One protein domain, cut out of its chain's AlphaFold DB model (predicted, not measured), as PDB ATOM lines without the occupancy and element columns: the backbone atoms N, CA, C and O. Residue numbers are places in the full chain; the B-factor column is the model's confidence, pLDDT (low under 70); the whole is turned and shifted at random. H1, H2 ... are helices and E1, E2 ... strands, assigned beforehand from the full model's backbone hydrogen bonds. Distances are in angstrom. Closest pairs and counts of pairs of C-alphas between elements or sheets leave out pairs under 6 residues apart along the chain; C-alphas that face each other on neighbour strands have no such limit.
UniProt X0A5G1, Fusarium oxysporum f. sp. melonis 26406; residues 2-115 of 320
ATOM      1  N   PHE A   2      24.318 175.997  28.842       93.06
ATOM      2  CA  PHE A   2      23.454 174.834  28.541       93.06
ATOM      3  C   PHE A   2      24.253 173.546  28.271       93.06
ATOM      4  O   PHE A   2      24.053 172.547  28.952       93.06
ATOM      5  N   MET A   3      25.234 173.594  27.361       94.25
ATOM      6  CA  MET A   3      26.084 172.437  27.038       94.25
ATOM      7  C   MET A   3      26.817 171.883  28.266       94.25
ATOM      8  O   MET A   3      26.718 170.694  28.554       94.25
ATOM      9  N   ALA A   4      27.465 172.754  29.050       95.12
ATOM     10  CA  ALA A   4      28.141 172.359  30.287       95.12
ATOM     11  C   ALA A   4      27.182 171.688  31.279       95.12
ATOM     12  O   ALA A   4      27.535 170.688  31.900       95.12
ATOM     13  N   PHE A   5      25.951 172.190  31.395       96.81
ATOM     14  CA  PHE A   5      24.940 171.619  32.279       96.81
ATOM     15  C   PHE A   5      24.565 170.184  31.879       96.81
ATOM     16  O   PHE A   5      24.551 169.291  32.726       96.81
ATOM     17  N   TYR A   6      24.292 169.931  30.599       97.50
ATOM     18  CA  TYR A   6      23.888 168.594  30.155       97.50
ATOM     19  C   TYR A   6      25.062 167.611  30.068       97.50
ATOM     20  O   TYR A   6      24.903 166.458  30.472       97.50
ATOM     21  N   PHE A   7      26.249 168.057  29.643       97.00
ATOM     22  CA  PHE A   7      27.456 167.223  29.634       97.00
ATOM     23  C   PHE A   7      27.877 166.806  31.039       97.00
ATOM     24  O   PHE A   7      28.037 165.613  31.287       97.00
ATOM     25  N   SER A   8      27.961 167.741  31.988       97.81
ATOM     26  CA  SER A   8      28.295 167.403  33.380       97.81
ATOM     27  C   SER A   8      27.304 166.404  33.987       97.81
ATOM     28  O   SER A   8      27.717 165.457  34.651       97.81
ATOM     29  N   ARG A   9      25.997 166.521  33.705       97.94
ATOM     30  CA  ARG A   9      24.996 165.534  34.157       97.94
ATOM     31  C   ARG A   9      25.158 164.164  33.508       97.94
ATOM     32  O   ARG A   9      24.891 163.157  34.166       97.94
ATOM     33  N   TYR A  10      25.541 164.111  32.236       98.06
ATOM     34  CA  TYR A  10      25.842 162.851  31.564       98.06
ATOM     35  C   TYR A  10      27.070 162.188  32.200       98.06
ATOM     36  O   TYR A  10      26.979 161.053  32.667       98.06
ATOM     37  N   ILE A  11      28.174 162.931  32.324       98.12
ATOM     38  CA  ILE A  11      29.420 162.444  32.928       98.12
ATOM     39  C   ILE A  11      29.202 162.017  34.380       98.12
ATOM     40  O   ILE A  11      29.685 160.958  34.774       98.12
ATOM     41  N   LYS A  12      28.382 162.746  35.151       98.06
ATOM     42  CA  LYS A  12      27.973 162.338  36.502       98.06
ATOM     43  C   LYS A  12      27.449 160.904  36.526       98.06
ATOM     44  O   LYS A  12      27.845 160.132  37.399       98.06
ATOM     45  N   LYS A  13      26.532 160.559  35.611       98.31
ATOM     46  CA  LYS A  13      25.908 159.226  35.558       98.31
ATOM     47  C   LYS A  13      26.949 158.146  35.270       98.31
ATOM     48  O   LYS A  13      26.950 157.129  35.957       98.31
ATOM     49  N   VAL A  14      27.846 158.395  34.314       98.31
ATOM     50  CA  VAL A  14      28.945 157.477  33.974       98.31
ATOM     51  C   VAL A  14      29.865 157.272  35.179       98.31
ATOM     52  O   VAL A  14      30.062 156.140  35.615       98.31
ATOM     53  N   ALA A  15      30.347 158.363  35.781       98.38
ATOM     54  CA  ALA A  15      31.231 158.325  36.943       98.38
ATOM     55  C   ALA A  15      30.580 157.635  38.156       98.38
ATOM     56  O   ALA A  15      31.214 156.824  38.824       98.38
ATOM     57  N   ALA A  16      29.293 157.886  38.418       98.44
ATOM     58  CA  ALA A  16      28.567 157.243  39.514       98.44
ATOM     59  C   ALA A  16      28.405 155.730  39.296       98.44
ATOM     60  O   ALA A  16      28.569 154.950  40.236       98.44
ATOM     61  N   SER A  17      28.128 155.308  38.058       98.50
ATOM     62  CA  SER A  17      28.060 153.886  37.711       98.50
ATOM     63  C   SER A  17      29.417 153.205  37.887       98.50
ATOM     64  O   SER A  17      29.479 152.130  38.477       98.50
ATOM     65  N   GLY A  18      30.503 153.840  37.433       98.31
ATOM     66  CA  GLY A  18      31.857 153.312  37.601       98.31
ATOM     67  C   GLY A  18      32.251 153.182  39.073       98.31
ATOM     68  O   GLY A  18      32.662 152.104  39.494       98.31
ATOM     69  N   LYS A  19      32.025 154.225  39.885       98.25
ATOM     70  CA  LYS A  19      32.319 154.190  41.328       98.25
ATOM     71  C   LYS A  19      31.501 153.140  42.086       98.25
ATOM     72  O   LYS A  19      31.999 152.594  43.062       98.25
ATOM     73  N   SER A  20      30.277 152.843  41.638       98.25
ATOM     74  CA  SER A  20      29.441 151.786  42.235       98.25
ATOM     75  C   SER A  20      30.016 150.386  42.001       98.25
ATOM     76  O   SER A  20      29.810 149.502  42.827       98.25
ATOM     77  N   ALA A  21      30.732 150.182  40.890       98.44
ATOM     78  CA  ALA A  21      31.429 148.932  40.608       98.44
ATOM     79  C   ALA A  21      32.799 148.875  41.303       98.44
ATOM     80  O   ALA A  21      33.137 147.861  41.910       98.44
ATOM     81  N   TYR A  22      33.585 149.955  41.224       98.00
ATOM     82  CA  TYR A  22      34.893 150.053  41.871       98.00
ATOM     83  C   TYR A  22      35.261 151.525  42.166       98.00
ATOM     84  O   TYR A  22      35.451 152.307  41.230       98.00
ATOM     85  N   PRO A  23      35.358 151.941  43.444       97.38
ATOM     86  CA  PRO A  23      35.407 153.353  43.831       97.38
ATOM     87  C   PRO A  23      36.814 153.974  43.722       97.38
ATOM     88  O   PRO A  23      37.367 154.459  44.707       97.38
ATOM     89  N   LEU A  24      37.392 153.997  42.520       98.06
ATOM     90  CA  LEU A  24      38.622 154.750  42.244       98.06
ATOM     91  C   LEU A  24      38.364 156.265  42.139       98.06
ATOM     92  O   LEU A  24      37.224 156.686  41.893       98.06
ATOM     93  N   PRO A  25      39.409 157.102  42.297       97.69
ATOM     94  CA  PRO A  25      39.338 158.514  41.949       97.69
ATOM     95  C   PRO A  25      39.073 158.702  40.450       97.69
ATOM     96  O   PRO A  25      39.762 158.108  39.622       97.69
ATOM     97  N   PHE A  26      38.099 159.540  40.103       98.31
ATOM     98  CA  PHE A  26      37.751 159.929  38.740       98.31
ATOM     99  C   PHE A  26      37.883 161.437  38.570       98.31
ATOM    100  O   PHE A  26      37.528 162.217  39.451       98.31
ATOM    101  N   TYR A  27      38.320 161.848  37.389       97.81
ATOM    102  CA  TYR A  27      38.399 163.247  36.997       97.81
ATOM    103  C   TYR A  27      37.922 163.416  35.555       97.81
ATOM    104  O   TYR A  27      37.762 162.440  34.821       97.81
ATOM    105  N   ALA A  28      37.680 164.661  35.158       97.44
ATOM    106  CA  ALA A  28      37.480 165.022  33.761       97.44
ATOM    107  C   ALA A  28      38.615 165.947  33.324       97.44
ATOM    108  O   ALA A  28      38.847 166.975  33.970       97.44
ATOM    109  N   ASN A  29      39.309 165.573  32.248       96.31
ATOM    110  CA  ASN A  29      40.281 166.451  31.624       96.31
ATOM    111  C   ASN A  29      39.588 167.528  30.777       96.31
ATOM    112  O   ASN A  29      38.417 167.392  30.396       96.31
ATOM    113  N   VAL A  30      40.294 168.621  30.500       94.12
ATOM    114  CA  VAL A  30      39.768 169.707  29.679       94.12
ATOM    115  C   VAL A  30      40.828 170.301  28.782       94.12
ATOM    116  O   VAL A  30      41.742 170.985  29.231       94.12
ATOM    117  N   TRP A  31      40.574 170.178  27.484       89.00
ATOM    118  CA  TRP A  31      41.191 171.038  26.497       89.00
ATOM    119  C   TRP A  31      40.649 172.463  26.656       89.00
ATOM    120  O   TRP A  31      39.480 172.760  26.356       89.00
ATOM    121  N   LEU A  32      41.540 173.296  27.191       87.88
ATOM    122  CA  LEU A  32      41.326 174.673  27.602       87.88
ATOM    123  C   LEU A  32      40.906 175.582  26.442       87.88
ATOM    124  O   LEU A  32      41.251 175.370  25.281       87.88
ATOM    125  N   ASN A  33      40.134 176.604  26.790       80.19
ATOM    126  CA  ASN A  33      39.774 177.713  25.917       80.19
ATOM    127  C   ASN A  33      40.876 178.789  25.924       80.19
ATOM    128  O   ASN A  33      41.719 178.818  26.821       80.19
ATOM    129  N   LEU A  34      40.843 179.680  24.934       72.62
ATOM    130  CA  LEU A  34      41.659 180.896  24.888       72.62
ATOM    131  C   LEU A  34      40.721 182.084  24.696       72.62
ATOM    132  O   LEU A  34      40.445 182.481  23.564       72.62
ATOM    133  N   ASP A  35      40.188 182.611  25.798       63.34
ATOM    134  CA  ASP A  35      39.184 183.682  25.757       63.34
ATOM    135  C   ASP A  35      39.746 184.964  25.127       63.34
ATOM    136  O   ASP A  35      39.039 185.669  24.401       63.34
ATOM    137  N   SER A  36      41.039 185.228  25.320       64.06
ATOM    138  CA  SER A  36      41.763 186.315  24.676       64.06
ATOM    139  C   SER A  36      43.189 185.910  24.269       64.06
ATOM    140  O   SER A  36      43.783 185.021  24.877       64.06
ATOM    141  N   PRO A  37      43.805 186.600  23.286       65.56
ATOM    142  CA  PRO A  37      45.228 186.429  22.986       65.56
ATOM    143  C   PRO A  37      46.160 186.744  24.165       65.56
ATOM    144  O   PRO A  37      47.316 186.349  24.130       65.56
ATOM    145  N   ALA A  38      45.681 187.464  25.187       66.44
ATOM    146  CA  ALA A  38      46.450 187.760  26.393       66.44
ATOM    147  C   ALA A  38      46.528 186.569  27.363       66.44
ATOM    148  O   ALA A  38      47.401 186.560  28.224       66.44
ATOM    149  N   ASP A  39      45.642 185.577  27.216       69.75
ATOM    150  CA  ASP A  39      45.670 184.332  27.997       69.75
ATOM    151  C   ASP A  39      46.638 183.304  27.400       69.75
ATOM    152  O   ASP A  39      46.922 182.268  28.009       69.75
ATOM    153  N   LEU A  40      47.123 183.580  26.185       74.31
ATOM    154  CA  LEU A  40      48.152 182.792  25.546       74.31
ATOM    155  C   LEU A  40      49.491 183.068  26.217       74.31
ATOM    156  O   LEU A  40      49.886 184.214  26.431       74.31
ATOM    157  N   ASP A  41      50.200 181.991  26.495       74.25
ATOM    158  CA  ASP A  41      51.544 182.060  27.009       74.25
ATOM    159  C   ASP A  41      52.481 182.750  26.008       74.25
ATOM    160  O   ASP A  41      52.452 182.478  24.802       74.25
ATOM    161  N   SER A  42      53.329 183.646  26.513       64.25
ATOM    162  CA  SER A  42      54.234 184.445  25.685       64.25
ATOM    163  C   SER A  42      55.241 183.614  24.890       64.25
ATOM    164  O   SER A  42      55.755 184.110  23.893       64.25
ATOM    165  N   ALA A  43      55.515 182.375  25.306       63.56
ATOM    166  CA  ALA A  43      56.422 181.462  24.612       63.56
ATOM    167  C   ALA A  43      55.765 180.734  23.422       63.56
ATOM    168  O   ALA A  43      56.422 179.988  22.691       63.56
ATOM    169  N   VAL A  44      54.463 180.924  23.183       66.31
ATOM    170  CA  VAL A  44      53.797 180.343  22.013       66.31
ATOM    171  C   VAL A  44      54.111 181.173  20.767       66.31
ATOM    172  O   VAL A  44      53.764 182.349  20.666       66.31
ATOM    173  N   ALA A  45      54.729 180.531  19.770       61.56
ATOM    174  CA  ALA A  45      55.132 181.183  18.528       61.56
ATOM    175  C   ALA A  45      53.948 181.877  17.807       61.56
ATOM    176  O   ALA A  45      52.893 181.254  17.632       61.56
ATOM    177  N   PRO A  46      54.127 183.105  17.267       56.94
ATOM    178  CA  PRO A  46      53.083 183.852  16.550       56.94
ATOM    179  C   PRO A  46      52.412 183.088  15.397       56.94
ATOM    180  O   PRO A  46      51.244 183.312  15.085       56.94
ATOM    181  N   SER A  47      53.128 182.156  14.761       55.16
ATOM    182  CA  SER A  47      52.597 181.302  13.690       55.16
ATOM    183  C   SER A  47      51.565 180.280  14.181       55.16
ATOM    184  O   SER A  47      50.649 179.941  13.436       55.16
ATOM    185  N   ILE A  48      51.668 179.830  15.436       55.97
ATOM    186  CA  ILE A  48      50.679 178.960  16.090       55.97
ATOM    187  C   ILE A  48      49.461 179.781  16.529       55.97
ATOM    188  O   ILE A  48      48.336 179.288  16.475       55.97
ATOM    189  N   VAL A  49      49.651 181.065  16.852       53.22
ATOM    190  CA  VAL A  49      48.554 182.006  17.145       53.22
ATOM    191  C   VAL A  49      47.621 182.170  15.949       53.22
ATOM    192  O   VAL A  49      46.414 182.250  16.122       53.22
ATOM    193  N   ALA A  50      48.120 182.119  14.712       50.09
ATOM    194  CA  ALA A  50      47.252 182.129  13.527       50.09
ATOM    195  C   ALA A  50      46.316 180.895  13.441       50.09
ATOM    196  O   ALA A  50      45.299 180.941  12.749       50.09
ATOM    197  N   LEU A  51      46.610 179.824  14.189       53.84
ATOM    198  CA  LEU A  51      45.763 178.648  14.398       53.84
ATOM    199  C   LEU A  51      44.956 178.736  15.712       53.84
ATOM    200  O   LEU A  51      44.683 177.704  16.319       53.84
ATOM    201  N   VAL A  52      44.507 179.925  16.147       50.41
ATOM    202  CA  VAL A  52      43.632 180.120  17.334       50.41
ATOM    203  C   VAL A  52      42.511 179.063  17.443       50.41
ATOM    204  O   VAL A  52      42.170 178.655  18.547       50.41
ATOM    205  N   VAL A  53      41.993 178.538  16.324       49.16
ATOM    206  CA  VAL A  53      41.009 177.434  16.286       49.16
ATOM    207  C   VAL A  53      41.526 176.116  16.900       49.16
ATOM    208  O   VAL A  53      40.776 175.429  17.583       49.16
ATOM    209  N   VAL A  54      42.801 175.764  16.711       49.50
ATOM    210  CA  VAL A  54      43.447 174.556  17.274       49.50
ATOM    211  C   VAL A  54      43.957 174.787  18.701       49.50
ATOM    212  O   VAL A  54      44.135 173.844  19.462       49.50
ATOM    213  N   ALA A  55      44.135 176.040  19.105       51.41
ATOM    214  CA  ALA A  55      44.579 176.401  20.448       51.41
ATOM    215  C   ALA A  55      43.420 176.556  21.461       51.41
ATOM    216  O   ALA A  55      43.650 176.761  22.649       51.41
ATOM    217  N   GLY A  56      42.171 176.440  21.001       51.50
ATOM    218  CA  GLY A  56      40.964 176.539  21.823       51.50
ATOM    219  C   GLY A  56      40.034 177.685  21.419       51.50
ATOM    220  O   GLY A  56      38.845 177.594  21.641       51.50
ATOM    221  N   GLY A  57      40.470 178.733  20.730       55.28
ATOM    222  CA  GLY A  57      39.543 179.765  20.251       55.28
ATOM    223  C   GLY A  57      38.887 180.625  21.341       55.28
ATOM    224  O   GLY A  57      38.761 180.232  22.499       55.28
ATOM    225  N   SER A  58      38.405 181.802  20.935       56.19
ATOM    226  CA  SER A  58      37.809 182.813  21.827       56.19
ATOM    227  C   SER A  58      36.289 182.712  21.990       56.19
ATOM    228  O   SER A  58      35.684 183.490  22.723       56.19
ATOM    229  N   GLY A  59      35.644 181.754  21.315       55.56
ATOM    230  CA  GLY A  59      34.190 181.591  21.317       55.56
ATOM    231  C   GLY A  59      33.750 180.146  21.583       55.56
ATOM    232  O   GLY A  59      34.346 179.220  21.025       55.56
ATOM    233  N   PRO A  60      32.682 179.915  22.374       54.38
ATOM    234  CA  PRO A  60      32.086 178.589  22.511       54.38
ATOM    235  C   PRO A  60      31.665 178.042  21.136       54.38
ATOM    236  O   PRO A  60      30.874 178.676  20.443       54.38
ATOM    237  N   GLY A  61      32.170 176.866  20.752       55.28
ATOM    238  CA  GLY A  61      31.966 176.279  19.420       55.28
ATOM    239  C   GLY A  61      33.185 176.410  18.500       55.28
ATOM    240  O   GLY A  61      33.271 175.668  17.528       55.28
ATOM    241  N   VAL A  62      34.142 177.282  18.846       63.53
ATOM    242  CA  VAL A  62      35.500 177.310  18.274       63.53
ATOM    243  C   VAL A  62      36.433 176.422  19.109       63.53
ATOM    244  O   VAL A  62      37.101 175.565  18.540       63.53
ATOM    245  N   TYR A  63      36.374 176.503  20.449       64.31
ATOM    246  CA  TYR A  63      36.689 175.340  21.296       64.31
ATOM    247  C   TYR A  63      35.448 174.461  21.429       64.31
ATOM    248  O   TYR A  63      34.317 174.967  21.447       64.31
ATOM    249  N   PRO A  64      35.637 173.152  21.654       68.88
ATOM    250  CA  PRO A  64      34.565 172.274  22.091       68.88
ATOM    251  C   PRO A  64      33.887 172.784  23.374       68.88
ATOM    252  O   PRO A  64      34.374 172.665  24.501       68.88
ATOM    253  N   SER A  65      32.729 173.401  23.152       83.19
ATOM    254  CA  SER A  65      31.925 174.069  24.164       83.19
ATOM    255  C   SER A  65      31.360 173.078  25.176       83.19
ATOM    256  O   SER A  65      30.965 171.966  24.835       83.19
ATOM    257  N   GLY A  66      31.245 173.516  26.429       86.12
ATOM    258  CA  GLY A  66      30.609 172.747  27.496       86.12
ATOM    259  C   GLY A  66      31.568 171.921  28.346       86.12
ATOM    260  O   GLY A  66      31.116 171.336  29.323       86.12
ATOM    261  N   ARG A  67      32.865 171.903  28.030       89.12
ATOM    262  CA  ARG A  67      33.910 171.265  28.843       89.12
ATOM    263  C   ARG A  67      34.108 171.934  30.213       89.12
ATOM    264  O   ARG A  67      33.604 173.043  30.403       89.12
ATOM    265  N   PRO A  68      34.803 171.285  31.169       92.56
ATOM    266  CA  PRO A  68      35.028 171.830  32.509       92.56
ATOM    267  C   PRO A  68      36.066 172.966  32.563       92.56
ATOM    268  O   PRO A  68      36.922 172.981  33.440       92.56
ATOM    269  N   CYS A  69      35.973 173.940  31.652       91.94
ATOM    270  CA  CYS A  69      36.787 175.154  31.689       91.94
ATOM    271  C   CYS A  69      36.543 175.932  32.991       91.94
ATOM    272  O   CYS A  69      35.429 175.914  33.530       91.94
ATOM    273  N   ALA A  70      37.548 176.679  33.459       90.81
ATOM    274  CA  ALA A  70      37.507 177.401  34.734       90.81
ATOM    275  C   ALA A  70      36.235 178.260  34.914       90.81
ATOM    276  O   ALA A  70      35.575 178.175  35.953       90.81
ATOM    277  N   HIS A  71      35.815 178.990  33.873       89.62
ATOM    278  CA  HIS A  71      34.644 179.877  33.899       89.62
ATOM    279  C   HIS A  71      33.280 179.154  34.025       89.62
ATOM    280  O   HIS A  71      32.273 179.791  34.333       89.62
ATOM    281  N   VAL A  72      33.211 177.833  33.811       92.38
ATOM    282  CA  VAL A  72      32.006 177.000  34.042       92.38
ATOM    283  C   VAL A  72      32.219 175.910  35.096       92.38
ATOM    284  O   VAL A  72      31.361 175.036  35.261       92.38
ATOM    285  N   SER A  73      33.331 175.954  35.832       93.81
ATOM    286  CA  SER A  73      33.692 174.948  36.839       93.81
ATOM    287  C   SER A  73      32.609 174.759  37.908       93.81
ATOM    288  O   SER A  73      32.331 173.627  38.301       93.81
ATOM    289  N   ASP A  74      31.910 175.825  38.311       94.94
ATOM    290  CA  ASP A  74      30.813 175.754  39.287       94.94
ATOM    291  C   ASP A  74      29.641 174.882  38.813       94.94
ATOM    292  O   ASP A  74      29.085 174.112  39.596       94.94
ATOM    293  N   ILE A  75      29.298 174.938  37.521       96.38
ATOM    294  CA  ILE A  75      28.246 174.089  36.937       96.38
ATOM    295  C   ILE A  75      28.678 172.624  36.998       96.38
ATOM    296  O   ILE A  75      27.886 171.757  37.370       96.38
ATOM    297  N   TRP A  76      29.934 172.350  36.642       97.06
ATOM    298  CA  TRP A  76      30.493 171.002  36.659       97.06
ATOM    299  C   TRP A  76      30.553 170.425  38.070       97.06
ATOM    300  O   TRP A  76      30.061 169.320  38.284       97.06
ATOM    301  N   ARG A  77      31.057 171.188  39.044       94.75
ATOM    302  CA  ARG A  77      31.109 170.774  40.455       94.75
ATOM    303  C   ARG A  77      29.715 170.512  41.023       94.75
ATOM    304  O   ARG A  77      29.525 169.538  41.744       94.75
ATOM    305  N   PHE A  78      28.731 171.337  40.667       96.25
ATOM    306  CA  PHE A  78      27.348 171.148  41.102       96.25
ATOM    307  C   PHE A  78      26.705 169.892  40.494       96.25
ATOM    308  O   PHE A  78      26.074 169.098  41.194       96.25
ATOM    309  N   ASN A  79      26.850 169.692  39.184       97.94
ATOM    310  CA  ASN A  79      26.156 168.616  38.477       97.94
ATOM    311  C   ASN A  79      26.865 167.262  38.541       97.94
ATOM    312  O   ASN A  79      26.185 166.241  38.419       97.94
ATOM    313  N   ALA A  80      28.189 167.236  38.704       97.56
ATOM    314  CA  ALA A  80      29.012 166.031  38.654       97.56
ATOM    315  C   ALA A  80      29.789 165.763  39.960       97.56
ATOM    316  O   ALA A  80      30.999 165.573  39.906       97.56
ATOM    317  N   PRO A  81      29.121 165.652  41.128       96.38
ATOM    318  CA  PRO A  81      29.792 165.357  42.401       96.38
ATOM    319  C   PRO A  81      30.402 163.946  42.473       96.38
ATOM    320  O   PRO A  81      31.046 163.603  43.454       96.38
ATOM    321  N   SER A  82      30.159 163.097  41.470       97.81
ATOM    322  CA  SER A  82      30.816 161.796  41.319       97.81
ATOM    323  C   SER A  82      32.199 161.888  40.662       97.81
ATOM    324  O   SER A  82      32.880 160.869  40.588       97.81
ATOM    325  N   LEU A  83      32.611 163.067  40.183       97.88
ATOM    326  CA  LEU A  83      34.006 163.367  39.860       97.88
ATOM    327  C   LEU A  83      34.689 163.943  41.101       97.88
ATOM    328  O   LEU A  83      34.112 164.787  41.784       97.88
ATOM    329  N   ASP A  84      35.921 163.519  41.362       97.75
ATOM    330  CA  ASP A  84      36.705 163.997  42.501       97.75
ATOM    331  C   ASP A  84      37.378 165.346  42.196       97.75
ATOM    332  O   ASP A  84      37.529 166.175  43.093       97.75
ATOM    333  N   PHE A  85      37.758 165.596  40.935       97.38
ATOM    334  CA  PHE A  85      38.360 166.861  40.502       97.38
ATOM    335  C   PHE A  85      38.249 167.104  38.985       97.38
ATOM    336  O   PHE A  85      37.884 166.219  38.207       97.38
ATOM    337  N   LEU A  86      38.548 168.338  38.573       97.56
ATOM    338  CA  LEU A  86      38.660 168.775  37.175       97.56
ATOM    339  C   LEU A  86      40.133 169.061  36.861       97.56
ATOM    340  O   LEU A  86      40.827 169.621  37.711       97.56
ATOM    341  N   ALA A  87      40.604 168.687  35.671       98.06
ATOM    342  CA  ALA A  87      42.036 168.638  35.375       98.06
ATOM    343  C   ALA A  87      42.370 169.302  34.020       98.06
ATOM    344  O   ALA A  87      41.825 168.873  33.004       98.06
ATOM    345  N   PRO A  88      43.212 170.348  33.967       97.19
ATOM    346  CA  PRO A  88      43.499 171.068  32.725       97.19
ATOM    347  C   PRO A  88      44.537 170.375  31.832       97.19
ATOM    348  O   PRO A  88      45.613 170.014  32.304       97.19
ATOM    349  N   ASP A  89      44.258 170.302  30.529       96.81
ATOM    350  CA  ASP A  89      45.260 169.981  29.505       96.81
ATOM    351  C   ASP A  89      46.020 171.276  29.160       96.81
ATOM    352  O   ASP A  89      45.489 172.157  28.474       96.81
ATOM    353  N   LEU A  90      47.237 171.438  29.685       95.06
ATOM    354  CA  LEU A  90      47.960 172.711  29.737       95.06
ATOM    355  C   LEU A  90      49.115 172.762  28.731       95.06
ATOM    356  O   LEU A  90      50.244 172.368  29.023       95.06
ATOM    357  N   TYR A  91      48.834 173.287  27.539       90.12
ATOM    358  CA  TYR A  91      49.821 173.369  26.454       90.12
ATOM    359  C   TYR A  91      50.238 174.790  26.090       90.12
ATOM    360  O   TYR A  91      51.398 175.002  25.741       90.12
ATOM    361  N   MET A  92      49.291 175.731  26.092       87.06
ATOM    362  CA  MET A  92      49.462 177.031  25.425       87.06
ATOM    363  C   MET A  92      49.057 178.223  26.288       87.06
ATOM    364  O   MET A  92      49.369 179.354  25.942       87.06
ATOM    365  N   GLN A  93      48.314 177.988  27.361       88.94
ATOM    366  CA  GLN A  93      47.843 179.015  28.277       88.94
ATOM    367  C   GLN A  93      48.945 179.394  29.263       88.94
ATOM    368  O   GLN A  93      49.805 178.563  29.569       88.94
ATOM    369  N   ASP A  94      48.864 180.608  29.810       90.19
ATOM    370  CA  ASP A  94      49.725 181.033  30.915       90.19
ATOM    371  C   ASP A  94      49.687 180.011  32.064       90.19
ATOM    372  O   ASP A  94      48.638 179.729  32.665       90.19
ATOM    373  N   TYR A  95      50.851 179.431  32.351       93.38
ATOM    374  CA  TYR A  95      50.946 178.251  33.206       93.38
ATOM    375  C   TYR A  95      50.507 178.543  34.646       93.38
ATOM    376  O   TYR A  95      49.809 177.739  35.274       93.38
ATOM    377  N   GLU A  96      50.888 179.710  35.175       93.62
ATOM    378  CA  GLU A  96      50.531 180.134  36.529       93.62
ATOM    379  C   GLU A  96      49.030 180.392  36.659       93.62
ATOM    380  O   GLU A  96      48.401 179.919  37.612       93.62
ATOM    381  N   THR A  97      48.443 181.105  35.699       93.81
ATOM    382  CA  THR A  97      47.009 181.400  35.671       93.81
ATOM    383  C   THR A  97      46.184 180.127  35.672       93.81
ATOM    384  O   THR A  97      45.269 180.006  36.486       93.81
ATOM    385  N   VAL A  98      46.539 179.134  34.857       95.50
ATOM    386  CA  VAL A  98      45.813 177.857  34.846       95.50
ATOM    387  C   VAL A  98      45.974 177.107  36.167       95.50
ATOM    388  O   VAL A  98      44.977 176.637  36.720       95.50
ATOM    389  N   CYS A  99      47.185 177.022  36.724       96.81
ATOM    390  CA  CYS A  99      47.383 176.368  38.023       96.81
ATOM    391  C   CYS A  99      46.552 177.037  39.132       96.81
ATOM    392  O   CYS A  99      45.921 176.355  39.946       96.81
ATOM    393  N   ARG A 100      46.495 178.373  39.144       95.75
ATOM    394  CA  ARG A 100      45.650 179.139  40.064       95.75
ATOM    395  C   ARG A 100      44.179 178.825  39.853       95.75
ATOM    396  O   ARG A 100      43.501 178.436  40.800       95.75
ATOM    397  N   ASP A 101      43.683 178.958  38.634       95.31
ATOM    398  CA  ASP A 101      42.255 178.869  38.344       95.31
ATOM    399  C   ASP A 101      41.698 177.461  38.627       95.31
ATOM    400  O   ASP A 101      40.575 177.329  39.120       95.31
ATOM    401  N   TYR A 102      42.503 176.411  38.426       96.94
ATOM    402  CA  TYR A 102      42.137 175.021  38.736       96.94
ATOM    403  C   TYR A 102      42.440 174.579  40.173       96.94
ATOM    404  O   TYR A 102      42.116 173.447  40.524       96.94
ATOM    405  N   THR A 103      42.995 175.442  41.027       95.75
ATOM    406  CA  THR A 103      43.103 175.194  42.481       95.75
ATOM    407  C   THR A 103      42.061 175.959  43.297       95.75
ATOM    408  O   THR A 103      41.869 175.695  44.491       95.75
ATOM    409  N   VAL A 104      41.326 176.880  42.664       89.19
ATOM    410  CA  VAL A 104      40.231 177.629  43.293       89.19
ATOM    411  C   VAL A 104      39.201 176.677  43.915       89.19
ATOM    412  O   VAL A 104      38.900 175.601  43.396       89.19
ATOM    413  N   LYS A 105      38.631 177.086  45.059       89.31
ATOM    414  CA  LYS A 105      37.596 176.336  45.802       89.31
ATOM    415  C   LYS A 105      38.025 174.905  46.181       89.31
ATOM    416  O   LYS A 105      37.177 174.024  46.335       89.31
ATOM    417  N   GLY A 106      39.330 174.684  46.353       91.19
ATOM    418  CA  GLY A 106      39.884 173.420  46.835       91.19
ATOM    419  C   GLY A 106      39.767 172.273  45.831       91.19
ATOM    420  O   GLY A 106      39.662 171.126  46.249       91.19
ATOM    421  N   ASN A 107      39.722 172.563  44.527       96.56
ATOM    422  CA  ASN A 107      39.878 171.540  43.492       96.56
ATOM    423  C   ASN A 107      41.328 171.011  43.525       96.56
ATOM    424  O   ASN A 107      42.248 171.815  43.380       96.56
ATOM    425  N   PRO A 108      41.560 169.701  43.734       96.88
ATOM    426  CA  PRO A 108      42.887 169.117  43.568       96.88
ATOM    427  C   PRO A 108      43.437 169.392  42.167       96.88
ATOM    428  O   PRO A 108      42.754 169.140  41.173       96.88
ATOM    429  N   LEU A 109      44.668 169.893  42.081       97.94
ATOM    430  CA  LEU A 109      45.315 170.138  40.798       97.94
ATOM    431  C   LEU A 109      45.958 168.854  40.279       97.94
ATOM    432  O   LEU A 109      46.746 168.215  40.970       97.94
ATOM    433  N   PHE A 110      45.657 168.509  39.037       98.50
ATOM    434  CA  PHE A 110      46.341 167.476  38.272       98.50
ATOM    435  C   PHE A 110      46.452 167.976  36.839       98.50
ATOM    436  O   PHE A 110      45.447 168.420  36.292       98.50
ATOM    437  N   ILE A 111      47.645 167.930  36.250       98.44
ATOM    438  CA  ILE A 111      47.877 168.331  34.857       98.44
ATOM    439  C   ILE A 111      48.037 167.040  34.039       98.44
ATOM    440  O   ILE A 111      49.152 166.525  33.951       98.44
ATOM    441  N   PRO A 112      46.945 166.452  33.516       98.00
ATOM    442  CA  PRO A 112      46.963 165.172  32.801       98.00
ATOM    443  C   PRO A 112      47.709 165.238  31.469       98.00
ATOM    444  O   PRO A 112      48.182 164.209  30.987       98.00
ATOM    445  N   GLU A 113      47.805 166.432  30.891       97.38
ATOM    446  CA  GLU A 113      48.457 166.679  29.619       97.38
ATOM    447  C   GLU A 113      49.189 168.021  29.654       97.38
ATOM    448  O   GLU A 113      48.639 169.027  30.102       97.38
ATOM    449  N   GLN A 114      50.429 168.038  29.168       95.25
ATOM    450  CA  GLN A 114      51.184 169.256  28.881       95.25
ATOM    451  C   GLN A 114      52.297 168.990  27.859       95.25
ATOM    452  O   GLN A 114      52.524 167.851  27.435       95.25
ATOM    453  N   ARG A 115      53.059 170.038  27.528       92.62
ATOM    454  CA  ARG A 115      54.284 169.939  26.721       92.62
ATOM    455  C   ARG A 115      55.304 168.971  27.342       92.62
ATOM    456  O   ARG A 115      55.492 168.940  28.560       92.62
TER     457      ARG A 115
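What this domain is: This is residues 2 to 115 of the 320 residues of a protein of Fusarium oxysporum f. sp. melonis 26406 (UniProt X0A5G1). A small sheet of three short strands has H4 and H5 over one face; the long H1 packs on H4 at one end of the domain, and loops with the short H2 and H3 reach out at the other. The 114 printed residues have five named helices and three strands, in order H1 E1 H2 H3 H4 E2 H5 E3; the sheet runs E1 E2 E3, all parallel, and the class is mixed. The whole is compact, with a radius of gyration of the C-alphas of 14.7 A and spans of 47 by 25 by 22 A.

How they stand to each other: H1, residues 2 to 21, touches H4, residues 70 to 79, with residues 4 to 12 alone, at a steep tilt of 52 degrees; the closest C-alphas are Ser 8 and Trp 76, 5.3 A. E1, residues 27 to 31, is parallel to E2, residues 85 to 90, with N 30 and O 87 at 2.9 A. E2 is parallel to E3, residues 111 to 114, with N 90 and O 113 at 2.8 A. H2, residues 46 to 49, and H3, residues 52 to 55, are not on the sheet. H4 and H5, residues 95 to 101, are on the same face at heights of 10.1 and 9.9 A. E2, H5, E3 is a strand-helix-strand unit, two parallel neighbours with a helix between, its crossover right-handed; E1, H2 H3 H4, E2 is another. Each O i to N i+4 pair is within hydrogen-bond range in H1 and H5, 4 of 6 in H4; H2 and H3 are too short for such a pair.

Where its parts are: H1 begins at C-alpha 2 (23.454, 174.834, 28.541) and is 29.7 A long. E2 is 15.6 A, H4 14.8 A. E3 ends at C-alpha 114 (51.184, 169.256, 28.881).

The domain as a whole: The C-alphas farthest apart, of Ala 21 and Pro 46, are 47.6 A apart. The printed part has no cut. The links E1 to H2 and H3 to H4 are long. Residues 35 to 39 and 42 to 64 are under pLDDT 70.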